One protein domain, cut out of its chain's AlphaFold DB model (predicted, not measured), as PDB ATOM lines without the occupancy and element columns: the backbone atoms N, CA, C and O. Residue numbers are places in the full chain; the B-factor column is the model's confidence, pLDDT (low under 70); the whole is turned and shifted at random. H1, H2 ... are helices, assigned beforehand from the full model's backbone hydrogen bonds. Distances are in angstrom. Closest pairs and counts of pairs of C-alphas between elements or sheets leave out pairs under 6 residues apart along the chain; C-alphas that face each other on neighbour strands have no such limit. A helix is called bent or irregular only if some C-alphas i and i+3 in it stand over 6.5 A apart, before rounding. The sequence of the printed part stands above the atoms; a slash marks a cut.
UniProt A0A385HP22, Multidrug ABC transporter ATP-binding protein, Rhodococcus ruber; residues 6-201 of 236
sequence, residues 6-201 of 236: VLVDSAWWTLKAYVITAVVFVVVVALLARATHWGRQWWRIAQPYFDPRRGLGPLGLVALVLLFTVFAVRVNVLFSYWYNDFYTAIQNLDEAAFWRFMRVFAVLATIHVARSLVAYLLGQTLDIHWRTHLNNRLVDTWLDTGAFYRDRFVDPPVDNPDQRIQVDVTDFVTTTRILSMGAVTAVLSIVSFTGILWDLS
ATOM      1  N   VAL A   6     478.253  -9.717 700.428       87.81
ATOM      2  CA  VAL A   6     479.321  -8.702 700.434       87.81
ATOM      3  C   VAL A   6     479.155  -7.670 701.539       87.81
ATOM      4  O   VAL A   6     480.158  -7.220 702.093       87.81
ATOM      5  N   LEU A   7     477.923  -7.284 701.871       87.75
ATOM      6  CA  LEU A   7     477.672  -6.306 702.929       87.75
ATOM      7  C   LEU A   7     478.104  -6.840 704.299       87.75
ATOM      8  O   LEU A   7     478.813  -6.145 705.026       87.75
ATOM      9  N   VAL A   8     477.734  -8.081 704.620       89.00
ATOM     10  CA  VAL A   8     478.066  -8.727 705.898       89.00
ATOM     11  C   VAL A   8     479.563  -9.007 705.975       89.00
ATOM     12  O   VAL A   8     480.208  -8.626 706.954       89.00
ATOM     13  N   ASP A   9     480.142  -9.565 704.910       88.81
ATOM     14  CA  ASP A   9     481.579  -9.847 704.842       88.81
ATOM     15  C   ASP A   9     482.407  -8.570 704.981       88.81
ATOM     16  O   ASP A   9     483.419  -8.536 705.682       88.81
ATOM     17  N   SER A  10     481.968  -7.486 704.339       89.88
ATOM     18  CA  SER A  10     482.656  -6.198 704.411       89.88
ATOM     19  C   SER A  10     482.494  -5.528 705.764       89.88
ATOM     20  O   SER A  10     483.460  -4.933 706.240       89.88
ATOM     21  N   ALA A  11     481.331  -5.640 706.407       91.56
ATOM     22  CA  ALA A  11     481.130  -5.138 707.761       91.56
ATOM     23  C   ALA A  11     482.043  -5.868 708.754       91.56
ATOM     24  O   ALA A  11     482.768  -5.228 709.515       91.56
ATOM     25  N   TRP A  12     482.084  -7.201 708.691       92.75
ATOM     26  CA  TRP A  12     482.912  -8.015 709.576       92.75
ATOM     27  C   TRP A  12     484.409  -7.809 709.341       92.75
ATOM     28  O   TRP A  12     485.172  -7.644 710.297       92.75
ATOM     29  N   TRP A  13     484.832  -7.755 708.075       93.56
ATOM     30  CA  TRP A  13     486.212  -7.441 707.716       93.56
ATOM     31  C   TRP A  13     486.611  -6.056 708.226       93.56
ATOM     32  O   TRP A  13     487.649  -5.917 708.869       93.56
ATOM     33  N   THR A  14     485.765  -5.044 708.000       94.19
ATOM     34  CA  THR A  14     486.046  -3.662 708.417       94.19
ATOM     35  C   THR A  14     486.126  -3.565 709.931       94.19
ATOM     36  O   THR A  14     487.039  -2.921 710.433       94.19
ATOM     37  N   LEU A  15     485.239  -4.241 710.666       95.69
ATOM     38  CA  LEU A  15     485.268  -4.265 712.125       95.69
ATOM     39  C   LEU A  15     486.571  -4.880 712.652       95.69
ATOM     40  O   LEU A  15     487.246  -4.269 713.479       95.69
ATOM     41  N   LYS A  16     486.954  -6.059 712.153       94.75
ATOM     42  CA  LYS A  16     488.203  -6.727 712.551       94.75
ATOM     43  C   LYS A  16     489.427  -5.875 712.236       94.75
ATOM     44  O   LYS A  16     490.255  -5.649 713.116       94.75
ATOM     45  N   ALA A  17     489.521  -5.390 710.997       94.62
ATOM     46  CA  ALA A  17     490.616  -4.535 710.560       94.62
ATOM     47  C   ALA A  17     490.681  -3.268 711.418       94.62
ATOM     48  O   ALA A  17     491.746  -2.926 711.912       94.62
ATOM     49  N   TYR A  18     489.539  -2.633 711.685       97.44
ATOM     50  CA  TYR A  18     489.463  -1.433 712.509       97.44
ATOM     51  C   TYR A  18     489.960  -1.662 713.936       97.44
ATOM     52  O   TYR A  18     490.790  -0.893 714.409       97.44
ATOM     53  N   VAL A  19     489.505  -2.726 714.606       97.69
ATOM     54  CA  VAL A  19     489.934  -3.049 715.977       97.69
ATOM     55  C   VAL A  19     491.445  -3.278 716.029       97.69
ATOM     56  O   VAL A  19     492.128  -2.687 716.865       97.69
ATOM     57  N   ILE A  20     491.984  -4.078 715.105       96.88
ATOM     58  CA  ILE A  20     493.425  -4.351 715.030       96.88
ATOM     59  C   ILE A  20     494.197  -3.059 714.750       96.88
ATOM     60  O   ILE A  20     495.152  -2.743 715.458       96.88
ATOM     61  N   THR A  21     493.770  -2.282 713.754       96.81
ATOM     62  CA  THR A  21     494.413  -1.017 713.393       96.81
ATOM     63  C   THR A  21     494.369  -0.018 714.539       96.81
ATOM     64  O   THR A  21     495.381   0.618 714.787       96.81
ATOM     65  N   ALA A  22     493.261   0.112 715.266       97.38
ATOM     66  CA  ALA A  22     493.158   1.024 716.400       97.38
ATOM     67  C   ALA A  22     494.147   0.654 717.515       97.38
ATOM     68  O   ALA A  22     494.865   1.521 718.014       97.38
ATOM     69  N   VAL A  23     494.246  -0.636 717.857       97.94
ATOM     70  CA  VAL A  23     495.215  -1.123 718.850       97.94
ATOM     71  C   VAL A  23     496.645  -0.861 718.384       97.94
ATOM     72  O   VAL A  23     497.429  -0.261 719.118       97.94
ATOM     73  N   VAL A  24     496.983  -1.245 717.150       97.00
ATOM     74  CA  VAL A  24     498.322  -1.028 716.583       97.00
ATOM     75  C   VAL A  24     498.650   0.460 716.508       97.00
ATOM     76  O   VAL A  24     499.751   0.854 716.875       97.00
ATOM     77  N   PHE A  25     497.702   1.303 716.103       97.25
ATOM     78  CA  PHE A  25     497.872   2.750 716.016       97.25
ATOM     79  C   PHE A  25     498.224   3.351 717.378       97.25
ATOM     80  O   PHE A  25     499.211   4.075 717.495       97.25
ATOM     81  N   VAL A  26     497.478   2.995 718.430       96.31
ATOM     82  CA  VAL A  26     497.755   3.454 719.799       96.31
ATOM     83  C   VAL A  26     499.114   2.954 720.286       96.31
ATOM     84  O   VAL A  26     499.881   3.734 720.851       96.31
ATOM     85  N   VAL A  27     499.443   1.682 720.045       97.44
ATOM     86  CA  VAL A  27     500.739   1.103 720.430       97.44
ATOM     87  C   VAL A  27     501.886   1.815 719.718       97.44
ATOM     88  O   VAL A  27     502.843   2.220 720.372       97.44
ATOM     89  N   VAL A  28     501.786   2.029 718.407       96.69
ATOM     90  CA  VAL A  28     502.810   2.717 717.612       96.69
ATOM     91  C   VAL A  28     502.989   4.153 718.092       96.69
ATOM     92  O   VAL A  28     504.119   4.562 718.350       96.69
ATOM     93  N   VAL A  29     501.903   4.904 718.294       95.50
ATOM     94  CA  VAL A  29     501.975   6.271 718.833       95.50
ATOM     95  C   VAL A  29     502.632   6.276 720.215       95.50
ATOM     96  O   VAL A  29     503.523   7.087 720.462       95.50
ATOM     97  N   ALA A  30     502.264   5.349 721.101       95.56
ATOM     98  CA  ALA A  30     502.842   5.249 722.438       95.56
ATOM     99  C   ALA A  30     504.331   4.860 722.421       95.56
ATOM    100  O   ALA A  30     505.108   5.368 723.232       95.56
ATOM    101  N   LEU A  31     504.741   3.975 721.508       96.81
ATOM    102  CA  LEU A  31     506.139   3.591 721.320       96.81
ATOM    103  C   LEU A  31     506.957   4.758 720.772       96.81
ATOM    104  O   LEU A  31     507.999   5.070 721.339       96.81
ATOM    105  N   LEU A  32     506.469   5.452 719.741       95.88
ATOM    106  CA  LEU A  32     507.131   6.636 719.187       95.88
ATOM    107  C   LEU A  32     507.261   7.735 720.244       95.88
ATOM    108  O   LEU A  32     508.352   8.260 720.456       95.88
ATOM    109  N   ALA A  33     506.183   8.016 720.979       95.06
ATOM    110  CA  ALA A  33     506.172   9.020 722.035       95.06
ATOM    111  C   ALA A  33     507.125   8.699 723.196       95.06
ATOM    112  O   ALA A  33     507.541   9.617 723.892       95.06
ATOM    113  N   ARG A  34     507.484   7.429 723.435       94.62
ATOM    114  CA  ARG A  34     508.418   7.042 724.509       94.62
ATOM    115  C   ARG A  34     509.851   6.864 724.018       94.62
ATOM    116  O   ARG A  34     510.775   7.344 724.674       94.62
ATOM    117  N   ALA A  35     510.039   6.207 722.879       95.62
ATOM    118  CA  ALA A  35     511.345   5.808 722.378       95.62
ATOM    119  C   ALA A  35     512.097   6.959 721.693       95.62
ATOM    120  O   ALA A  35     513.303   7.102 721.895       95.62
ATOM    121  N   THR A  36     511.415   7.817 720.925       97.31
ATOM    122  CA  THR A  36     512.091   8.838 720.108       97.31
ATOM    123  C   THR A  36     512.077  10.219 720.766       97.31
ATOM    124  O   THR A  36     511.154  10.591 721.492       97.31
ATOM    125  N   HIS A  37     513.129  11.011 720.521       96.38
ATOM    126  CA  HIS A  37     513.208  12.387 721.027       96.38
ATOM    127  C   HIS A  37     512.115  13.275 720.422       96.38
ATOM    128  O   HIS A  37     511.365  13.921 721.153       96.38
ATOM    129  N   TRP A  38     511.980  13.245 719.093       95.88
ATOM    130  CA  TRP A  38     510.958  14.004 718.373       95.88
ATOM    131  C   TRP A  38     509.536  13.549 718.737       95.88
ATOM    132  O   TRP A  38     508.640  14.380 718.822       95.88
ATOM    133  N   GLY A  39     509.324  12.261 719.036       95.38
ATOM    134  CA  GLY A  39     508.025  11.739 719.465       95.38
ATOM    135  C   GLY A  39     507.615  12.271 720.837       95.38
ATOM    136  O   GLY A  39     506.465  12.666 721.027       95.38
ATOM    137  N   ARG A  40     508.566  12.377 721.777       96.00
ATOM    138  CA  ARG A  40     508.337  13.049 723.069       96.00
ATOM    139  C   ARG A  40     507.985  14.524 722.887       96.00
ATOM    140  O   ARG A  40     507.100  15.021 723.579       96.00
ATOM    141  N   GLN A  41     508.660  15.227 721.976       95.56
ATOM    142  CA  GLN A  41     508.363  16.633 721.670       95.56
ATOM    143  C   GLN A  41     506.971  16.791 721.045       95.56
ATOM    144  O   GLN A  41     506.195  17.627 721.499       95.56
ATOM    145  N   TRP A  42     506.625  15.939 720.079       96.06
ATOM    146  CA  TRP A  42     505.297  15.906 719.471       96.06
ATOM    147  C   TRP A  42     504.209  15.635 720.518       96.06
ATOM    148  O   TRP A  42     503.231  16.378 720.586       96.06
ATOM    149  N   TRP A  43     504.410  14.647 721.401       96.12
ATOM    150  CA  TRP A  43     503.455  14.327 722.467       96.12
ATOM    151  C   TRP A  43     503.233  15.516 723.407       96.12
ATOM    152  O   TRP A  43     502.087  15.836 723.709       96.12
ATOM    153  N   ARG A  44     504.299  16.249 723.769       94.25
ATOM    154  CA  ARG A  44     504.219  17.477 724.587       94.25
ATOM    155  C   ARG A  44     503.341  18.576 723.994       94.25
ATOM    156  O   ARG A  44     502.793  19.374 724.754       94.25
ATOM    157  N   ILE A  45     503.200  18.623 722.676       94.56
ATOM    158  CA  ILE A  45     502.339  19.589 721.991       94.56
ATOM    159  C   ILE A  45     500.932  19.001 721.812       94.56
ATOM    160  O   ILE A  45     499.947  19.675 722.097       94.56
ATOM    161  N   ALA A  46     500.833  17.731 721.411       94.44
ATOM    162  CA  ALA A  46     499.583  17.064 721.053       94.44
ATOM    163  C   ALA A  46     498.716  16.635 722.251       94.44
ATOM    164  O   ALA A  46     497.489  16.720 722.173       94.44
ATOM    165  N   GLN A  47     499.313  16.195 723.367       93.69
ATOM    166  CA  GLN A  47     498.574  15.572 724.475       93.69
ATOM    167  C   GLN A  47     497.410  16.387 725.077       93.69
ATOM    168  O   GLN A  47     496.414  15.764 725.432       93.69
ATOM    169  N   PRO A  48     497.455  17.734 725.193       92.81
ATOM    170  CA  PRO A  48     496.369  18.500 725.810       92.81
ATOM    171  C   PRO A  48     495.076  18.442 724.996       92.81
ATOM    172  O   PRO A  48     493.991  18.532 725.560       92.81
ATOM    173  N   TYR A  49     495.183  18.266 723.674       93.38
ATOM    174  CA  TYR A  49     494.016  18.101 722.814       93.38
ATOM    175  C   TYR A  49     493.342  16.740 723.017       93.38
ATOM    176  O   TYR A  49     492.120  16.637 722.930       93.38
ATOM    177  N   PHE A  50     494.134  15.706 723.306       93.31
ATOM    178  CA  PHE A  50     493.674  14.324 723.452       93.31
ATOM    179  C   PHE A  50     493.424  13.902 724.905       93.31
ATOM    180  O   PHE A  50     493.164  12.724 725.146       93.31
ATOM    181  N   ASP A  51     493.497  14.825 725.870       91.12
ATOM    182  CA  ASP A  51     493.248  14.518 727.278       91.12
ATOM    183  C   ASP A  51     491.772  14.114 727.489       91.12
ATOM    184  O   ASP A  51     490.873  14.941 727.282       91.12
ATOM    185  N   PRO A  52     491.488  12.872 727.943       87.38
ATOM    186  CA  PRO A  52     490.125  12.411 728.198       87.38
ATOM    187  C   PRO A  52     489.358  13.274 729.208       87.38
ATOM    188  O   PRO A  52     488.129  13.284 729.187       87.38
ATOM    189  N   ARG A  53     490.057  14.016 730.081       87.06
ATOM    190  CA  ARG A  53     489.447  14.880 731.107       87.06
ATOM    191  C   ARG A  53     488.646  16.042 730.523       87.06
ATOM    192  O   ARG A  53     487.740  16.540 731.182       87.06
ATOM    193  N   ARG A  54     488.949  16.460 729.291       83.75
ATOM    194  CA  ARG A  54     488.191  17.491 728.565       83.75
ATOM    195  C   ARG A  54     486.893  16.947 727.951       83.75
ATOM    196  O   ARG A  54     486.008  17.718 727.586       83.75
ATOM    197  N   GLY A  55     486.790  15.628 727.819       86.50
ATOM    198  CA  GLY A  55     485.702  14.937 727.143       86.50
ATOM    199  C   GLY A  55     486.197  14.076 725.984       86.50
ATOM    200  O   GLY A  55     487.280  14.267 725.437       86.50
ATOM    201  N   LEU A  56     485.367  13.115 725.583       89.94
ATOM    202  CA  LEU A  56     485.723  12.106 724.581       89.94
ATOM    203  C   LEU A  56     485.583  12.591 723.129       89.94
ATOM    204  O   LEU A  56     485.872  11.831 722.211       89.94
ATOM    205  N   GLY A  57     485.165  13.840 722.902       92.12
ATOM    206  CA  GLY A  57     484.939  14.403 721.564       92.12
ATOM    207  C   GLY A  57     486.153  14.291 720.627       92.12
ATOM    208  O   GLY A  57     486.019  13.692 719.560       92.12
ATOM    209  N   PRO A  58     487.347  14.788 721.011       93.62
ATOM    210  CA  PRO A  58     488.559  14.683 720.191       93.62
ATOM    211  C   PRO A  58     488.959  13.237 719.877       93.62
ATOM    212  O   PRO A  58     489.309  12.920 718.741       93.62
ATOM    213  N   LEU A  59     488.860  12.344 720.868       94.94
ATOM    214  CA  LEU A  59     489.168  10.920 720.708       94.94
ATOM    215  C   LEU A  59     488.167  10.233 719.774       94.94
ATOM    216  O   LEU A  59     488.572   9.484 718.888       94.94
ATOM    217  N   GLY A  60     486.874  10.530 719.924       96.12
ATOM    218  CA  GLY A  60     485.817  10.037 719.046       96.12
ATOM    219  C   GLY A  60     485.989  10.514 717.605       96.12
ATOM    220  O   GLY A  60     485.807   9.733 716.675       96.12
ATOM    221  N   LEU A  61     486.420  11.763 717.406       96.75
ATOM    222  CA  LEU A  61     486.679  12.307 716.075       96.75
ATOM    223  C   LEU A  61     487.865  11.610 715.394       96.75
ATOM    224  O   LEU A  61     487.746  11.210 714.239       96.75
ATOM    225  N   VAL A  62     488.975  11.386 716.107       97.25
ATOM    226  CA  VAL A  62     490.104  10.595 715.576       97.25
ATOM    227  C   VAL A  62     489.686   9.156 715.291       97.25
ATOM    228  O   VAL A  62     490.021   8.625 714.234       97.25
ATOM    229  N   ALA A  63     488.923   8.536 716.192       97.50
ATOM    230  CA  ALA A  63     488.411   7.182 716.015       97.50
ATOM    231  C   ALA A  63     487.519   7.064 714.768       97.50
ATOM    232  O   ALA A  63     487.610   6.067 714.047       97.50
ATOM    233  N   LEU A  64     486.706   8.085 714.485       97.94
ATOM    234  CA  LEU A  64     485.840   8.145 713.312       97.94
ATOM    235  C   LEU A  64     486.633   8.397 712.022       97.94
ATOM    236  O   LEU A  64     486.403   7.711 711.027       97.94
ATOM    237  N   VAL A  65     487.609   9.312 712.039       98.25
ATOM    238  CA  VAL A  65     488.530   9.507 710.904       98.25
ATOM    239  C   VAL A  65     489.271   8.205 710.603       98.25
ATOM    240  O   VAL A  65     489.334   7.802 709.445       98.25
ATOM    241  N   LEU A  66     489.762   7.503 711.628       98.38
ATOM    242  CA  LEU A  66     490.430   6.211 711.474       98.38
ATOM    243  C   LEU A  66     489.493   5.148 710.887       98.38
ATOM    244  O   LEU A  66     489.893   4.429 709.975       98.38
ATOM    245  N   LEU A  67     488.243   5.070 711.359       98.31
ATOM    246  CA  LEU A  67     487.242   4.136 710.833       98.31
ATOM    247  C   LEU A  67     487.024   4.359 709.341       98.31
ATOM    248  O   LEU A  67     487.066   3.410 708.554       98.31
ATOM    249  N   PHE A  68     486.842   5.619 708.940       98.12
ATOM    250  CA  PHE A  68     486.758   5.946 707.532       98.12
ATOM    251  C   PHE A  68     488.069   5.565 706.843       98.12
ATOM    252  O   PHE A  68     488.010   4.832 705.871       98.12
ATOM    253  N   THR A  69     489.259   5.910 707.318       97.88
ATOM    254  CA  THR A  69     490.520   5.477 706.677       97.88
ATOM    255  C   THR A  69     490.574   3.960 706.403       97.88
ATOM    256  O   THR A  69     490.816   3.558 705.265       97.88
ATOM    257  N   VAL A  70     490.223   3.111 707.376       97.88
ATOM    258  CA  VAL A  70     490.164   1.643 707.204       97.88
ATOM    259  C   VAL A  70     489.112   1.231 706.171       97.88
ATOM    260  O   VAL A  70     489.380   0.427 705.276       97.88
ATOM    261  N   PHE A  71     487.917   1.815 706.245       97.88
ATOM    262  CA  PHE A  71     486.834   1.512 705.314       97.88
ATOM    263  C   PHE A  71     487.187   1.884 703.854       97.88
ATOM    264  O   PHE A  71     486.629   1.300 702.929       97.88
ATOM    265  N   ALA A  72     488.144   2.798 703.609       97.69
ATOM    266  CA  ALA A  72     488.578   3.150 702.245       97.69
ATOM    267  C   ALA A  72     489.276   1.970 701.597       97.69
ATOM    268  O   ALA A  72     488.993   1.626 700.452       97.69
ATOM    269  N   VAL A  73     490.166   1.342 702.364       97.62
ATOM    270  CA  VAL A  73     490.924   0.185 701.910       97.62
ATOM    271  C   VAL A  73     489.966  -0.950 701.576       97.62
ATOM    272  O   VAL A  73     490.109  -1.560 700.521       97.62
ATOM    273  N   ARG A  74     488.921  -1.169 702.390       96.44
ATOM    274  CA  ARG A  74     487.895  -2.167 702.062       96.44
ATOM    275  C   ARG A  74     487.216  -1.861 700.731       96.44
ATOM    276  O   ARG A  74     487.156  -2.743 699.886       96.44
ATOM    277  N   VAL A  75     486.743  -0.633 700.520       96.38
ATOM    278  CA  VAL A  75     486.104  -0.237 699.251       96.38
ATOM    279  C   VAL A  75     487.045  -0.456 698.060       96.38
ATOM    280  O   VAL A  75     486.609  -0.982 697.039       96.38
ATOM    281  N   ASN A  76     488.335  -0.147 698.200       96.56
ATOM    282  CA  ASN A  76     489.329  -0.400 697.153       96.56
ATOM    283  C   ASN A  76     489.491  -1.901 696.857       96.56
ATOM    284  O   ASN A  76     489.541  -2.288 695.694       96.56
ATOM    285  N   VAL A  77     489.492  -2.753 697.886       95.50
ATOM    286  CA  VAL A  77     489.497  -4.218 697.724       95.50
ATOM    287  C   VAL A  77     488.245  -4.704 696.982       95.50
ATOM    288  O   VAL A  77     488.353  -5.544 696.091       95.50
ATOM    289  N   LEU A  78     487.058  -4.160 697.292       95.25
ATOM    290  CA  LEU A  78     485.828  -4.494 696.558       95.25
ATOM    291  C   LEU A  78     485.923  -4.100 695.082       95.25
ATOM    292  O   LEU A  78     485.483  -4.870 694.231       95.25
ATOM    293  N   PHE A  79     486.509  -2.940 694.768       96.25
ATOM    294  CA  PHE A  79     486.743  -2.550 693.377       96.25
ATOM    295  C   PHE A  79     487.654  -3.536 692.653       96.25
ATOM    296  O   PHE A  79     487.386  -3.862 691.502       96.25
ATOM    297  N   SER A  80     488.689  -4.062 693.307       94.25
ATOM    298  CA  SER A  80     489.569  -5.057 692.687       94.25
ATOM    299  C   SER A  80     488.844  -6.355 692.337       94.25
ATOM    300  O   SER A  80     489.015  -6.854 691.225       94.25
ATOM    301  N   TYR A  81     487.988  -6.869 693.226       93.19
ATOM    302  CA  TYR A  81     487.147  -8.029 692.902       93.19
ATOM    303  C   TYR A  81     486.122  -7.710 691.811       93.19
ATOM    304  O   TYR A  81     485.920  -8.517 690.907       93.19
ATOM    305  N   TRP A  82     485.526  -6.515 691.850       95.69
ATOM    306  CA  TRP A  82     484.615  -6.059 690.804       95.69
ATOM    307  C   TRP A  82     485.291  -6.013 689.430       95.69
ATOM    308  O   TRP A  82     484.718  -6.515 688.467       95.69
ATOM    309  N   TYR A  83     486.512  -5.472 689.333       95.12
ATOM    310  CA  TYR A  83     487.267  -5.440 688.080       95.12
ATOM    311  C   TYR A  83     487.481  -6.848 687.529       95.12
ATOM    312  O   TYR A  83     487.231  -7.078 686.349       95.12
ATOM    313  N   ASN A  84     487.908  -7.791 688.375       92.88
ATOM    314  CA  ASN A  84     488.115  -9.178 687.963       92.88
ATOM    315  C   ASN A  84     486.831  -9.796 687.382       92.88
ATOM    316  O   ASN A  84     486.832 -10.231 686.232       92.88
ATOM    317  N   ASP A  85     485.729  -9.740 688.134       93.38
ATOM    318  CA  ASP A  85     484.450 -10.323 687.722       93.38
ATOM    319  C   ASP A  85     483.884  -9.653 686.448       93.38
ATOM    320  O   ASP A  85     483.346 -10.323 685.561       93.38
ATOM    321  N   PHE A  86     484.023  -8.328 686.329       95.75
ATOM    322  CA  PHE A  86     483.575  -7.566 685.163       95.75
ATOM    323  C   PHE A  86     484.358  -7.935 683.899       95.75
ATOM    324  O   PHE A  86     483.755  -8.167 682.848       95.75
ATOM    325  N   TYR A  87     485.688  -8.039 683.988       94.94
ATOM    326  CA  TYR A  87     486.502  -8.450 682.846       94.94
ATOM    327  C   TYR A  87     486.200  -9.889 682.419       94.94
ATOM    328  O   TYR A  87     486.121 -10.148 681.219       94.94
ATOM    329  N   THR A  88     485.950 -10.803 683.360       94.88
ATOM    330  CA  THR A  88     485.502 -12.165 683.035       94.88
ATOM    331  C   THR A  88     484.155 -12.169 682.306       94.88
ATOM    332  O   THR A  88     483.994 -12.905 681.335       94.88
ATOM    333  N   ALA A  89     483.198 -11.325 682.708       95.19
ATOM    334  CA  ALA A  89     481.912 -11.207 682.012       95.19
ATOM    335  C   ALA A  89     482.076 -10.735 680.558       95.19
ATOM    336  O   ALA A  89     481.462 -11.303 679.656       95.19
ATOM    337  N   ILE A  90     482.945  -9.744 680.318       96.62
ATOM    338  CA  ILE A  90     483.248  -9.262 678.961       96.62
ATOM    339  C   ILE A  90     483.935 -10.348 678.130       96.62
ATOM    340  O   ILE A  90     483.556 -10.564 676.983       96.62
ATOM    341  N   GLN A  91     484.928 -11.039 678.696       97.06
ATOM    342  CA  GLN A  91     485.654 -12.108 678.001       97.06
ATOM    343  C   GLN A  91     484.729 -13.249 677.569       97.06
ATOM    344  O   GLN A  91     484.901 -13.795 676.483       97.06
ATOM    345  N   ASN A  92     483.733 -13.572 678.393       96.50
ATOM    346  CA  ASN A  92     482.740 -14.603 678.100       96.50
ATOM    347  C   ASN A  92     481.557 -14.097 677.255       96.50
ATOM    348  O   ASN A  92     480.655 -14.880 676.967       96.50
ATOM    349  N   LEU A  93     481.546 -12.814 676.871       96.44
ATOM    350  CA  LEU A  93     480.440 -12.150 676.174       96.44
ATOM    351  C   LEU A  93     479.075 -12.336 676.874       96.44
ATOM    352  O   LEU A  93     478.036 -12.446 676.224       96.44
ATOM    353  N   ASP A  94     479.068 -12.365 678.210       96.50
ATOM    354  CA  ASP A  94     477.855 -12.533 679.019       96.50
ATOM    355  C   ASP A  94     477.167 -11.175 679.254       96.50
ATOM    356  O   ASP A  94     477.527 -10.404 680.152       96.50
ATOM    357  N   GLU A  95     476.151 -10.885 678.439       95.44
ATOM    358  CA  GLU A  95     475.374  -9.643 678.506       95.44
ATOM    359  C   GLU A  95     474.658  -9.458 679.857       95.44
ATOM    360  O   GLU A  95     474.623  -8.355 680.417       95.44
ATOM    361  N   ALA A  96     474.098 -10.531 680.421       95.38
ATOM    362  CA  ALA A  96     473.356 -10.449 681.674       95.38
ATOM    363  C   ALA A  96     474.296 -10.118 682.846       95.38
ATOM    364  O   ALA A  96     473.976  -9.267 683.691       95.38
ATOM    365  N   ALA A  97     475.476 -10.744 682.882       94.00
ATOM    366  CA  ALA A  97     476.509 -10.442 683.864       94.00
ATOM    367  C   ALA A  97     477.072  -9.023 683.694       94.00
ATOM    368  O   ALA A  97     477.270  -8.338 684.702       94.00
ATOM    369  N   PHE A  98     477.254  -8.547 682.458       94.88
ATOM    370  CA  PHE A  98     477.695  -7.177 682.175       94.88
ATOM    371  C   PHE A  98     476.776  -6.135 682.829       94.88
ATOM    372  O   PHE A  98     477.228  -5.315 683.634       94.88
ATOM    373  N   TRP A  99     475.465  -6.203 682.570       96.25
ATOM    374  CA  TRP A  99     474.507  -5.254 683.149       96.25
ATOM    375  C   TRP A  99     474.391  -5.377 684.668       96.25
ATOM    376  O   TRP A  99     474.194  -4.375 685.364       96.25
ATOM    377  N   ARG A 100     474.534  -6.594 685.210       95.25
ATOM    378  CA  ARG A 100     474.599  -6.808 686.659       95.25
ATOM    379  C   ARG A 100     475.794  -6.073 687.263       95.25
ATOM    380  O   ARG A 100     475.608  -5.324 688.220       95.25
ATOM    381  N   PHE A 101     476.990  -6.245 686.706       95.25
ATOM    382  CA  PHE A 101     478.193  -5.601 687.229       95.25
ATOM    383  C   PHE A 101     478.197  -4.089 687.015       95.25
ATOM    384  O   PHE A 101     478.698  -3.382 687.884       95.25
ATOM    385  N   MET A 102     477.550  -3.572 685.969       96.56
ATOM    386  CA  MET A 102     477.347  -2.129 685.805       96.56
ATOM    387  C   MET A 102     476.512  -1.523 686.947       96.56
ATOM    388  O   MET A 102     476.851  -0.471 687.489       96.56
ATOM    389  N   ARG A 103     475.447  -2.211 687.385       96.19
ATOM    390  CA  ARG A 103     474.657  -1.776 688.553       96.19
ATOM    391  C   ARG A 103     475.462  -1.849 689.850       96.19
ATOM    392  O   ARG A 103     475.408  -0.917 690.648       96.19
ATOM    393  N   VAL A 104     476.225  -2.926 690.047       95.19
ATOM    394  CA  VAL A 104     477.121  -3.063 691.210       95.19
ATOM    395  C   VAL A 104     478.152  -1.932 691.232       95.19
ATOM    396  O   VAL A 104     478.376  -1.335 692.283       95.19
ATOM    397  N   PHE A 105     478.723  -1.585 690.078       96.19
ATOM    398  CA  PHE A 105     479.656  -0.470 689.948       96.19
ATOM    399  C   PHE A 105     479.028   0.853 690.359       96.19
ATOM    400  O   PHE A 105     479.622   1.571 691.155       96.19
ATOM    401  N   ALA A 106     477.824   1.159 689.865       97.75
ATOM    402  CA  ALA A 106     477.127   2.390 690.220       97.75
ATOM    403  C   ALA A 106     476.963   2.518 691.744       97.75
ATOM    404  O   ALA A 106     477.300   3.553 692.314       97.75
ATOM    405  N   VAL A 107     476.552   1.439 692.421       96.50
ATOM    406  CA  VAL A 107     476.430   1.407 693.888       96.50
ATOM    407  C   VAL A 107     477.787   1.601 694.576       96.50
ATOM    408  O   VAL A 107     477.902   2.434 695.476       96.50
ATOM    409  N   LEU A 108     478.828   0.873 694.155       96.31
ATOM    410  CA  LEU A 108     480.173   0.997 694.731       96.31
ATOM    411  C   LEU A 108     480.763   2.398 694.529       96.31
ATOM    412  O   LEU A 108     481.339   2.953 695.463       96.31
ATOM    413  N   ALA A 109     480.585   2.988 693.348       97.62
ATOM    414  CA  ALA A 109     481.029   4.338 693.025       97.62
ATOM    415  C   ALA A 109     480.312   5.383 693.888       97.62
ATOM    416  O   ALA A 109     480.969   6.250 694.467       97.62
ATOM    417  N   THR A 110     478.989   5.272 694.057       98.25
ATOM    418  CA  THR A 110     478.231   6.152 694.957       98.25
ATOM    419  C   THR A 110     478.738   6.049 696.393       98.25
ATOM    420  O   THR A 110     479.000   7.077 697.018       98.25
ATOM    421  N   ILE A 111     478.933   4.829 696.907       97.19
ATOM    422  CA  ILE A 111     479.486   4.618 698.251       97.19
ATOM    423  C   ILE A 111     480.874   5.245 698.351       97.19
ATOM    424  O   ILE A 111     481.133   5.965 699.309       97.19
ATOM    425  N   HIS A 112     481.750   5.019 697.370       97.12
ATOM    426  CA  HIS A 112     483.109   5.551 697.358       97.12
ATOM    427  C   HIS A 112     483.135   7.084 697.427       97.12
ATOM    428  O   HIS A 112     483.846   7.638 698.265       97.12
ATOM    429  N   VAL A 113     482.332   7.761 696.599       98.25
ATOM    430  CA  VAL A 113     482.259   9.230 696.554       98.25
ATOM    431  C   VAL A 113     481.630   9.804 697.824       98.25
ATOM    432  O   VAL A 113     482.179  10.726 698.422       98.25
ATOM    433  N   ALA A 114     480.505   9.253 698.290       98.38
ATOM    434  CA  ALA A 114     479.860   9.730 699.515       98.38
ATOM    435  C   ALA A 114     480.804   9.597 700.720       98.38
ATOM    436  O   ALA A 114     480.998  10.520 701.510       98.38
ATOM    437  N   ARG A 115     481.459   8.443 700.817       97.38
ATOM    438  CA  ARG A 115     482.453   8.138 701.836       97.38
ATOM    439  C   ARG A 115     483.679   9.055 701.754       97.38
ATOM    440  O   ARG A 115     484.168   9.471 702.805       97.38
ATOM    441  N   SER A 116     484.200   9.356 700.561       97.62
ATOM    442  CA  SER A 116     485.360  10.247 700.407       97.62
ATOM    443  C   SER A 116     485.028  11.675 700.839       97.62
ATOM    444  O   SER A 116     485.823  12.284 701.554       97.62
ATOM    445  N   LEU A 117     483.823  12.160 700.521       98.44
ATOM    446  CA  LEU A 117     483.329  13.454 700.987       98.44
ATOM    447  C   LEU A 117     483.212  13.495 702.517       98.44
ATOM    448  O   LEU A 117     483.700  14.432 703.145       98.44
ATOM    449  N   VAL A 118     482.632  12.462 703.138       98.44
ATOM    450  CA  VAL A 118     482.538  12.381 704.606       98.44
ATOM    451  C   VAL A 118     483.928  12.339 705.244       98.44
ATOM    452  O   VAL A 118     484.189  13.087 706.182       98.44
ATOM    453  N   ALA A 119     484.852  11.527 704.724       97.75
ATOM    454  CA  ALA A 119     486.222  11.462 705.234       97.75
ATOM    455  C   ALA A 119     486.964  12.804 705.096       97.75
ATOM    456  O   ALA A 119     487.717  13.187 705.995       97.75
ATOM    457  N   TYR A 120     486.733  13.533 703.999       97.81
ATOM    458  CA  TYR A 120     487.256  14.882 703.800       97.81
ATOM    459  C   TYR A 120     486.725  15.847 704.866       97.81
ATOM    460  O   TYR A 120     487.520  16.503 705.539       97.81
ATOM    461  N   LEU A 121     485.405  15.882 705.072       98.31
ATOM    462  CA  LEU A 121     484.768  16.757 706.058       98.31
ATOM    463  C   LEU A 121     485.225  16.434 707.484       98.31
ATOM    464  O   LEU A 121     485.626  17.341 708.202       98.31
ATOM    465  N   LEU A 122     485.258  15.156 707.870       98.19
ATOM    466  CA  LEU A 122     485.753  14.725 709.183       98.19
ATOM    467  C   LEU A 122     487.209  15.133 709.413       98.19
ATOM    468  O   LEU A 122     487.574  15.567 710.504       98.19
ATOM    469  N   GLY A 123     488.036  15.011 708.373       98.00
ATOM    470  CA  GLY A 123     489.414  15.472 708.394       98.00
ATOM    471  C   GLY A 123     489.529  16.978 708.627       98.00
ATOM    472  O   GLY A 123     490.265  17.395 709.513       98.00
ATOM    473  N   GLN A 124     488.752  17.775 707.891       98.12
ATOM    474  CA  GLN A 124     488.686  19.229 708.075       98.12
ATOM    475  C   GLN A 124     488.187  19.605 709.475       98.12
ATOM    476  O   GLN A 124     488.760  20.479 710.118       98.12
ATOM    477  N   THR A 125     487.158  18.923 709.988       98.06
ATOM    478  CA  THR A 125     486.654  19.150 711.349       98.06
ATOM    479  C   THR A 125     487.726  18.865 712.396       98.06
ATOM    480  O   THR A 125     487.883  19.651 713.329       98.06
ATOM    481  N   LEU A 126     488.488  17.775 712.238       97.94
ATOM    482  CA  LEU A 126     489.601  17.451 713.130       97.94
ATOM    483  C   LEU A 126     490.675  18.537 713.084       97.94
ATOM    484  O   LEU A 126     491.102  19.003 714.139       97.94
ATOM    485  N   ASP A 127     491.060  18.964 711.881       97.50
ATOM    486  CA  ASP A 127     492.095  19.974 711.697       97.50
ATOM    487  C   ASP A 127     491.674  21.316 712.312       97.50
ATOM    488  O   ASP A 127     492.445  21.924 713.051       97.50
ATOM    489  N   ILE A 128     490.433  21.758 712.085       97.00
ATOM    490  CA  ILE A 128     489.898  23.006 712.646       97.00
ATOM    491  C   ILE A 128     489.835  22.931 714.173       97.00
ATOM    492  O   ILE A 128     490.409  23.785 714.845       97.00
ATOM    493  N   HIS A 129     489.191  21.907 714.742       96.50
ATOM    494  CA  HIS A 129     489.053  21.788 716.197       96.50
ATOM    495  C   HIS A 129     490.404  21.708 716.908       96.50
ATOM    496  O   HIS A 129     490.592  22.322 717.964       96.50
ATOM    497  N   TRP A 130     491.351  20.967 716.332       96.69
ATOM    498  CA  TRP A 130     492.673  20.821 716.917       96.69
ATOM    499  C   TRP A 130     493.476  22.121 716.820       96.69
ATOM    500  O   TRP A 130     494.025  22.566 717.829       96.69
ATOM    501  N   ARG A 131     493.471  22.791 715.659       96.12
ATOM    502  CA  ARG A 131     494.135  24.092 715.476       96.12
ATOM    503  C   ARG A 131     493.560  25.159 716.397       96.12
ATOM    504  O   ARG A 131     494.328  25.826 717.081       96.12
ATOM    505  N   THR A 132     492.235  25.287 716.483       95.38
ATOM    506  CA  THR A 132     491.586  26.247 717.391       95.38
ATOM    507  C   THR A 132     491.999  25.994 718.836       95.38
ATOM    508  O   THR A 132     492.312  26.934 719.562       95.38
ATOM    509  N   HIS A 133     492.062  24.730 719.263       94.94
ATOM    510  CA  HIS A 133     492.505  24.431 720.617       94.94
ATOM    511  C   HIS A 133     493.974  24.787 720.864       94.94
ATOM    512  O   HIS A 133     494.272  25.416 721.882       94.94
ATOM    513  N   LEU A 134     494.876  24.356 719.979       94.81
ATOM    514  CA  LEU A 134     496.306  24.609 720.136       94.81
ATOM    515  C   LEU A 134     496.609  26.105 720.098       94.81
ATOM    516  O   LEU A 134     497.341  26.574 720.963       94.81
ATOM    517  N   ASN A 135     495.994  26.847 719.174       94.69
ATOM    518  CA  ASN A 135     496.160  28.294 719.079       94.69
ATOM    519  C   ASN A 135     495.738  28.991 720.365       94.69
ATOM    520  O   ASN A 135     496.552  29.704 720.938       94.69
ATOM    521  N   ASN A 136     494.521  28.736 720.860       93.69
ATOM    522  CA  ASN A 136     494.051  29.358 722.101       93.69
ATOM    523  C   ASN A 136     495.019  29.065 723.250       93.69
ATOM    524  O   ASN A 136     495.492  29.974 723.915       93.69
ATOM    525  N   ARG A 137     495.425  27.801 723.409       92.44
ATOM    526  CA  ARG A 137     496.331  27.407 724.490       92.44
ATOM    527  C   ARG A 137     497.708  28.070 724.387       92.44
ATOM    528  O   ARG A 137     498.278  28.438 725.412       92.44
ATOM    529  N   LEU A 138     498.273  28.168 723.183       92.00
ATOM    530  CA  LEU A 138     499.579  28.791 722.965       92.00
ATOM    531  C   LEU A 138     499.521  30.304 723.182       92.00
ATOM    532  O   LEU A 138     500.411  30.839 723.834       92.00
ATOM    533  N   VAL A 139     498.464  30.966 722.703       92.94
ATOM    534  CA  VAL A 139     498.237  32.401 722.916       92.94
ATOM    535  C   VAL A 139     498.033  32.706 724.398       92.94
ATOM    536  O   VAL A 139     498.732  33.567 724.926       92.94
ATOM    537  N   ASP A 140     497.166  31.961 725.088       91.38
ATOM    538  CA  ASP A 140     496.918  32.133 726.526       91.38
ATOM    539  C   ASP A 140     498.221  31.959 727.315       91.38
ATOM    540  O   ASP A 140     498.600  32.811 728.111       91.38
ATOM    541  N   THR A 141     498.988  30.902 727.019       87.56
ATOM    542  CA  THR A 141     500.279  30.665 727.685       87.56
ATOM    543  C   THR A 141     501.268  31.800 727.413       87.56
ATOM    544  O   THR A 141     501.988  32.210 728.325       87.56
ATOM    545  N   TRP A 142     501.312  32.317 726.182       87.12
ATOM    546  CA  TRP A 142     502.222  33.389 725.776       87.12
ATOM    547  C   TRP A 142     501.920  34.722 726.476       87.12
ATOM    548  O   TRP A 142     502.848  35.419 726.902       87.12
ATOM    549  N   LEU A 143     500.635  35.049 726.636       88.25
ATOM    550  CA  LEU A 143     500.175  36.283 727.274       88.25
ATOM    551  C   LEU A 143     500.205  36.193 728.808       88.25
ATOM    552  O   LEU A 143     500.773  37.076 729.452       88.25
ATOM    553  N   ASP A 144     499.678  35.116 729.397       83.75
ATOM    554  CA  ASP A 144     499.481  35.002 730.852       83.75
ATOM    555  C   ASP A 144     500.790  34.876 731.631       83.75
ATOM    556  O   ASP A 144     500.919  35.362 732.754       83.75
ATOM    557  N   THR A 145     501.801  34.224 731.055       73.38
ATOM    558  CA  THR A 145     503.074  34.003 731.759       73.38
ATOM    559  C   THR A 145     504.051  35.172 731.630       73.38
ATOM    560  O   THR A 145     505.180  35.087 732.134       73.38
ATOM    561  N   GLY A 146     503.651  36.256 730.952       78.56
ATOM    562  CA  GLY A 146     504.559  37.329 730.546       78.56
ATOM    563  C   GLY A 146     505.704  36.812 729.672       78.56
ATOM    564  O   GLY A 146     506.781  37.412 729.657       78.56
ATOM    565  N   ALA A 147     505.504  35.669 728.997       78.31
ATOM    566  CA  ALA A 147     506.530  35.017 728.192       78.31
ATOM    567  C   ALA A 147     507.026  35.947 727.087       78.31
ATOM    568  O   ALA A 147     508.230  36.030 726.894       78.31
ATOM    569  N   PHE A 148     506.145  36.755 726.490       80.06
ATOM    570  CA  PHE A 148     506.530  37.777 725.510       80.06
ATOM    571  C   PHE A 148     507.608  38.754 726.000       80.06
ATOM    572  O   PHE A 148     508.415  39.232 725.209       80.06
ATOM    573  N   TYR A 149     507.634  39.063 727.298       81.38
ATOM    574  CA  TYR A 149     508.651  39.932 727.884       81.38
ATOM    575  C   TYR A 149     509.870  39.130 728.348       81.38
ATOM    576  O   TYR A 149     511.009  39.547 728.143       81.38
ATOM    577  N   ARG A 150     509.632  37.968 728.966       81.62
ATOM    578  CA  ARG A 150     510.679  37.084 729.500       81.62
ATOM    579  C   ARG A 150     511.566  36.486 728.415       81.62
ATOM    580  O   ARG A 150     512.748  36.291 728.669       81.62
ATOM    581  N   ASP A 151     511.017  36.244 727.230       82.56
ATOM    582  CA  ASP A 151     511.726  35.665 726.089       82.56
ATOM    583  C   ASP A 151     512.934  36.514 725.659       82.56
ATOM    584  O   ASP A 151     513.962  35.979 725.269       82.56
ATOM    585  N   ARG A 152     512.886  37.836 725.884       81.38
ATOM    586  CA  ARG A 152     514.019  38.748 725.645       81.38
ATOM    587  C   ARG A 152     515.250  38.453 726.516       81.38
ATOM    588  O   ARG A 152     516.339  38.933 726.212       81.38
ATOM    589  N   PHE A 153     515.075  37.721 727.613       85.44
ATOM    590  CA  PHE A 153     516.136  37.379 728.564       85.44
ATOM    591  C   PHE A 153     516.565  35.907 728.472       85.44
ATOM    592  O   PHE A 153     517.413  35.477 729.252       85.44
ATOM    593  N   VAL A 154     515.977  35.134 727.553       84.19
ATOM    594  CA  VAL A 154     516.357  33.746 727.269       84.19
ATOM    595  C   VAL A 154     517.322  33.742 726.081       84.19
ATOM    596  O   VAL A 154     517.118  34.482 725.124       84.19
ATOM    597  N   ASP A 155     518.381  32.930 726.149       83.25
ATOM    598  CA  ASP A 155     519.359  32.779 725.065       83.25
ATOM    599  C   ASP A 155     519.345  31.331 724.526       83.25
ATOM    600  O   ASP A 155     519.637  30.402 725.293       83.25
ATOM    601  N   PRO A 156     518.991  31.103 723.244       82.44
ATOM    602  CA  PRO A 156     518.511  32.092 722.270       82.44
ATOM    603  C   PRO A 156     517.030  32.477 722.488       82.44
ATOM    604  O   PRO A 156     516.247  31.627 722.931       82.44
ATOM    605  N   PRO A 157     516.625  33.717 722.144       82.31
ATOM    606  CA  PRO A 157     515.219  34.121 722.147       82.31
ATOM    607  C   PRO A 157     514.426  33.360 721.074       82.31
ATOM    608  O   PRO A 157     514.988  32.840 720.104       82.31
ATOM    609  N   VAL A 158     513.105  33.275 721.232       84.06
ATOM    610  CA  VAL A 158     512.244  32.608 720.253       84.06
ATOM    611  C   VAL A 158     511.989  33.535 719.066       84.06
ATOM    612  O   VAL A 158     511.260  34.519 719.162       84.06
ATOM    613  N   ASP A 159     512.525  33.172 717.902       85.62
ATOM    614  CA  ASP A 159     512.260  33.902 716.659       85.62
ATOM    615  C   ASP A 159     510.819  33.697 716.156       85.62
ATOM    616  O   ASP A 159     510.328  32.561 716.079       85.62
ATOM    617  N   ASN A 160     510.183  34.803 715.752       88.44
ATOM    618  CA  ASN A 160     508.854  34.901 715.127       88.44
ATOM    619  C   ASN A 160     507.757  34.074 715.834       88.44
ATOM    620  O   ASN A 160     507.146  33.188 715.222       88.44
ATOM    621  N   PRO A 161     507.492  34.318 717.133       86.00
ATOM    622  CA  PRO A 161     506.539  33.526 717.912       86.00
ATOM    623  C   PRO A 161     505.111  33.596 717.350       86.00
ATOM    624  O   PRO A 161     504.364  32.623 717.430       86.00
ATOM    625  N   ASP A 162     504.738  34.712 716.732       87.94
ATOM    626  CA  ASP A 162     503.474  34.902 716.025       87.94
ATOM    627  C   ASP A 162     503.354  33.981 714.800       87.94
ATOM    628  O   ASP A 162     502.334  33.304 714.640       87.94
ATOM    629  N   GLN A 163     504.411  33.885 713.986       91.06
ATOM    630  CA  GLN A 163     504.463  32.971 712.846       91.06
ATOM    631  C   GLN A 163     504.365  31.518 713.315       91.06
ATOM    632  O   GLN A 163     503.578  30.753 712.757       91.06
ATOM    633  N   ARG A 164     505.101  31.154 714.374       90.19
ATOM    634  CA  ARG A 164     505.056  29.800 714.949       90.19
ATOM    635  C   ARG A 164     503.659  29.436 715.452       90.19
ATOM    636  O   ARG A 164     503.200  28.314 715.262       90.19
ATOM    637  N   ILE A 165     502.950  30.377 716.074       88.69
ATOM    638  CA  ILE A 165     501.577  30.140 716.542       88.69
ATOM    639  C   ILE A 165     500.606  30.013 715.360       88.69
ATOM    640  O   ILE A 165     499.709  29.181 715.402       88.69
ATOM    641  N   GLN A 166     500.756  30.796 714.291       87.44
ATOM    642  CA  GLN A 166     499.795  30.777 713.181       87.44
ATOM    643  C   GLN A 166     500.064  29.667 712.154       87.44
ATOM    644  O   GLN A 166     499.183  28.847 711.858       87.44
ATOM    645  N   VAL A 167     501.267  29.660 711.581       93.19
ATOM    646  CA  VAL A 167     501.648  28.799 710.455       93.19
ATOM    647  C   VAL A 167     502.024  27.416 710.967       93.19
ATOM    648  O   VAL A 167     501.387  26.436 710.579       93.19
ATOM    649  N   ASP A 168     502.954  27.328 711.920       94.06
ATOM    650  CA  ASP A 168     503.481  26.025 712.336       94.06
ATOM    651  C   ASP A 168     502.417  25.168 713.028       94.06
ATOM    652  O   ASP A 168     502.413  23.955 712.856       94.06
ATOM    653  N   VAL A 169     501.464  25.754 713.767       94.94
ATOM    654  CA  VAL A 169     500.335  24.990 714.337       94.94
ATOM    655  C   VAL A 169     499.462  24.386 713.238       94.94
ATOM    656  O   VAL A 169     498.993  23.250 713.359       94.94
ATOM    657  N   THR A 170     499.241  25.133 712.158       95.75
ATOM    658  CA  THR A 170     498.476  24.658 711.003       95.75
ATOM    659  C   THR A 170     499.189  23.489 710.335       95.75
ATOM    660  O   THR A 170     498.577  22.434 710.134       95.75
ATOM    661  N   ASP A 171     500.482  23.642 710.066       96.50
ATOM    662  CA  ASP A 171     501.300  22.607 709.435       96.50
ATOM    663  C   ASP A 171     501.454  21.387 710.347       96.50
ATOM    664  O   ASP A 171     501.323  20.253 709.890       96.50
ATOM    665  N   PHE A 172     501.631  21.598 711.652       96.56
ATOM    666  CA  PHE A 172     501.730  20.543 712.653       96.56
ATOM    667  C   PHE A 172     500.488  19.654 712.657       96.56
ATOM    668  O   PHE A 172     500.608  18.430 712.558       96.56
ATOM    669  N   VAL A 173     499.295  20.245 712.748       96.81
ATOM    670  CA  VAL A 173     498.033  19.493 712.808       96.81
ATOM    671  C   VAL A 173     497.764  18.769 711.489       96.81
ATOM    672  O   VAL A 173     497.554  17.552 711.486       96.81
ATOM    673  N   THR A 174     497.823  19.494 710.369       96.94
ATOM    674  CA  THR A 174     497.498  18.942 709.044       96.94
ATOM    675  C   THR A 174     498.482  17.846 708.634       96.94
ATOM    676  O   THR A 174     498.062  16.750 708.256       96.94
ATOM    677  N   THR A 175     499.787  18.076 708.800       97.38
ATOM    678  CA  THR A 175     500.826  17.081 708.501       97.38
ATOM    679  C   THR A 175     500.697  15.861 709.405       97.38
ATOM    680  O   THR A 175     500.767  14.732 708.920       97.38
ATOM    681  N   THR A 176     500.431  16.051 710.704       97.00
ATOM    682  CA  THR A 176     500.223  14.931 711.636       97.00
ATOM    683  C   THR A 176     499.059  14.046 711.190       97.00
ATOM    684  O   THR A 176     499.198  12.821 711.131       97.00
ATOM    685  N   ARG A 177     497.913  14.638 710.835       97.38
ATOM    686  CA  ARG A 177     496.749  13.894 710.338       97.38
ATOM    687  C   ARG A 177     497.064  13.171 709.025       97.38
ATOM    688  O   ARG A 177     496.769  11.983 708.907       97.38
ATOM    689  N   ILE A 178     497.651  13.862 708.048       97.44
ATOM    690  CA  ILE A 178     497.937  13.298 706.721       97.44
ATOM    691  C   ILE A 178     498.921  12.131 706.826       97.44
ATOM    692  O   ILE A 178     498.646  11.061 706.287       97.44
ATOM    693  N   LEU A 179     500.030  12.299 707.549       97.50
ATOM    694  CA  LEU A 179     501.037  11.246 707.695       97.50
ATOM    695  C   LEU A 179     500.492  10.041 708.461       97.50
ATOM    696  O   LEU A 179     500.696   8.905 708.037       97.50
ATOM    697  N   SER A 180     499.769  10.268 709.559       96.94
ATOM    698  CA  SER A 180     499.229   9.177 710.376       96.94
ATOM    699  C   SER A 180     498.182   8.347 709.621       96.94
ATOM    700  O   SER A 180     498.287   7.121 709.567       96.94
ATOM    701  N   MET A 181     497.212   8.995 708.967       97.62
ATOM    702  CA  MET A 181     496.173   8.302 708.191       97.62
ATOM    703  C   MET A 181     496.715   7.733 706.873       97.62
ATOM    704  O   MET A 181     496.292   6.658 706.437       97.62
ATOM    705  N   GLY A 182     497.685   8.411 706.255       97.62
ATOM    706  CA  GLY A 182     498.402   7.926 705.078       97.62
ATOM    707  C   GLY A 182     499.188   6.649 705.374       97.62
ATOM    708  O   GLY A 182     499.075   5.680 704.628       97.62
ATOM    709  N   ALA A 183     499.898   6.595 706.506       98.00
ATOM    710  CA  ALA A 183     500.613   5.398 706.948       98.00
ATOM    711  C   ALA A 183     499.663   4.217 707.199       98.00
ATOM    712  O   ALA A 183     499.919   3.111 706.724       98.00
ATOM    713  N   VAL A 184     498.530   4.452 707.878       98.00
ATOM    714  CA  VAL A 184     497.492   3.425 708.076       98.00
ATOM    715  C   VAL A 184     496.990   2.894 706.734       98.00
ATOM    716  O   VAL A 184     496.929   1.681 706.533       98.00
ATOM    717  N   THR A 185     496.675   3.795 705.800       97.69
ATOM    718  CA  THR A 185     496.207   3.427 704.456       97.69
ATOM    719  C   THR A 185     497.245   2.586 703.720       97.69
ATOM    720  O   THR A 185     496.893   1.550 703.157       97.69
ATOM    721  N   ALA A 186     498.513   2.999 703.742       97.88
ATOM    722  CA  ALA A 186     499.598   2.308 703.056       97.88
ATOM    723  C   ALA A 186     499.802   0.889 703.604       97.88
ATOM    724  O   ALA A 186     499.795  -0.067 702.832       97.88
ATOM    725  N   VAL A 187     499.901   0.735 704.929       97.44
ATOM    726  CA  VAL A 187     500.101  -0.578 705.566       97.44
ATOM    727  C   VAL A 187     498.926  -1.507 705.283       97.44
ATOM    728  O   VAL A 187     499.131  -2.636 704.838       97.44
ATOM    729  N   LEU A 188     497.692  -1.041 705.486       96.00
ATOM    730  CA  LEU A 188     496.503  -1.854 705.222       96.00
ATOM    731  C   LEU A 188     496.369  -2.229 703.747       96.00
ATOM    732  O   LEU A 188     495.954  -3.349 703.448       96.00
ATOM    733  N   SER A 189     496.727  -1.323 702.836       95.50
ATOM    734  CA  SER A 189     496.723  -1.612 701.402       95.50
ATOM    735  C   SER A 189     497.755  -2.681 701.066       95.50
ATOM    736  O   SER A 189     497.396  -3.652 700.412       95.50
ATOM    737  N   ILE A 190     498.990  -2.566 701.566       96.31
ATOM    738  CA  ILE A 190     500.029  -3.586 701.365       96.31
ATOM    739  C   ILE A 190     499.526  -4.944 701.853       96.31
ATOM    740  O   ILE A 190     499.492  -5.887 701.075       96.31
ATOM    741  N   VAL A 191     499.048  -5.038 703.097       93.69
ATOM    742  CA  VAL A 191     498.550  -6.309 703.646       93.69
ATOM    743  C   VAL A 191     497.400  -6.876 702.806       93.69
ATOM    744  O   VAL A 191     497.403  -8.061 702.476       93.69
ATOM    745  N   SER A 192     496.435  -6.036 702.424       91.38
ATOM    746  CA  SER A 192     495.253  -6.480 701.674       91.38
ATOM    747  C   SER A 192     495.608  -6.938 700.260       91.38
ATOM    748  O   SER A 192     495.186  -8.010 699.834       91.38
ATOM    749  N   PHE A 193     496.397  -6.150 699.530       91.06
ATOM    750  CA  PHE A 193     496.758  -6.453 698.148       91.06
ATOM    751  C   PHE A 193     497.785  -7.573 698.043       91.06
ATOM    752  O   PHE A 193     497.685  -8.383 697.125       91.06
ATOM    753  N   THR A 194     498.717  -7.683 698.991       91.50
ATOM    754  CA  THR A 194     499.579  -8.863 699.089       91.50
ATOM    755  C   THR A 194     498.740 -10.124 699.282       91.50
ATOM    756  O   THR A 194     498.991 -11.100 698.586       91.50
ATOM    757  N   GLY A 195     497.713 -10.095 700.140       85.56
ATOM    758  CA  GLY A 195     496.782 -11.218 700.296       85.56
ATOM    759  C   GLY A 195     496.077 -11.594 698.988       85.56
ATOM    760  O   GLY A 195     496.128 -12.747 698.577       85.56
ATOM    761  N   ILE A 196     495.502 -10.613 698.281       86.31
ATOM    762  CA  ILE A 196     494.817 -10.848 696.994       86.31
ATOM    763  C   ILE A 196     495.764 -11.456 695.951       86.31
ATOM    764  O   ILE A 196     495.404 -12.414 695.271       86.31
ATOM    765  N   LEU A 197     496.969 -10.899 695.802       85.44
ATOM    766  CA  LEU A 197     497.952 -11.396 694.835       85.44
ATOM    767  C   LEU A 197     498.424 -12.806 695.182       85.44
ATOM    768  O   LEU A 197     498.672 -13.602 694.282       85.44
ATOM    769  N   TRP A 198     498.528 -13.116 696.471       81.00
ATOM    770  CA  TRP A 198     498.890 -14.446 696.935       81.00
ATOM    771  C   TRP A 198     497.803 -15.477 696.616       81.00
ATOM    772  O   TRP A 198     498.122 -16.552 696.118       81.00
ATOM    773  N   ASP A 199     496.527 -15.134 696.810       76.94
ATOM    774  CA  ASP A 199     495.395 -16.007 696.460       76.94
ATOM    775  C   ASP A 199     495.295 -16.264 694.947       76.94
ATOM    776  O   ASP A 199     494.850 -17.326 694.516       76.94
ATOM    777  N   LEU A 200     495.725 -15.295 694.134       76.75
ATOM    778  CA  LEU A 200     495.812 -15.430 692.678       76.75
ATOM    779  C   LEU A 200     497.086 -16.151 692.216       76.75
ATOM    780  O   LEU A 200     497.164 -16.563 691.056       76.75
ATOM    781  N   SER A 201     498.093 -16.290 693.083       72.12
ATOM    782  CA  SER A 201     499.335 -16.970 692.732       72.12
ATOM    783  C   SER A 201     499.089 -18.479 692.651       72.12
ATOM    784  O   SER A 201     498.702 -19.126 693.623       72.12
TER     785      SER A 201
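What this domain is: This is residues 6 to 201 of the 236 residues of the protein "Multidrug ABC transporter ATP-binding protein" of Rhodococcus ruber (UniProt A0A385HP22). You are looking at a long rod built on a helical hairpin, H3 and H4, with H6 packed along it as the third helix of an up-and-down bundle. H1 crosses H3 steeply, H2 folds back from the end of H1, and residues 152 to 157 stick out near H5. The printed part has 196 residues with six named helices, H1 to H6 in order, and no named strand: all helix. It is loose, with a radius of gyration of the C-alphas of 22.6 A and spans of 80 by 31 by 30 A.

Where its parts are: Find C-alpha 6 at (479.321, -8.702, 700.434); from there H1, residues 6 to 35, runs 41.4 A. Next come H2, residues 37 to 46, 14.4 A, and H3, residues 57 to 91, 51.0 A. H4, residues 95 to 144, runs 72.9 A, and H5, residues 147 to 153, 9.9 A. H6, residues 161 to 200, runs 56.1 A to C-alpha 200 at (495.812, -15.430, 692.678), with a kink of 32 degrees near residue 168; it is neither bent nor irregular, but only just: C-alphas 165 and 168 are 6.2 A apart.

How they stand to each other: H1 and H2 touch only at the corner, closest at C-alphas 33 and 39, 4.2 A. Residues 10 to 22 of H1 touch H3, closest at C-alphas 14 and 71, 6.1 A, at a steep tilt of 47 degrees. H3 and H4 touch as a hairpin, closest at C-alphas 89 and 97, 5.8 A, at a shallow tilt of 21 degrees, opposite ways. Residues 165 to 177 of H6 touch H4, closest at C-alphas 173 and 127, 6.1 A, at a shallow tilt of 29 degrees, opposite ways. Its residues 181 to 193 touch H3, closest at C-alphas 189 and 73, 6.1 A, the same way at 37 degrees, only just steep. H5 is close to H4 but not clearly touching, C-alphas 148 and 142 being 6.2 A apart. H1, H2 and H4 have every O i to N i+4 pair within hydrogen-bond range, H3 30 of 31, H6 34 of 36, and H5 1 of 3, beside 3 of 4 O i to N i+3 pairs.

The domain as a whole: The C-alphas farthest apart, those of Leu 93 and Phe 153, are 80.4 A apart. The printed part has no cut and no long link, and no printed residue is under 70 in pLDDT.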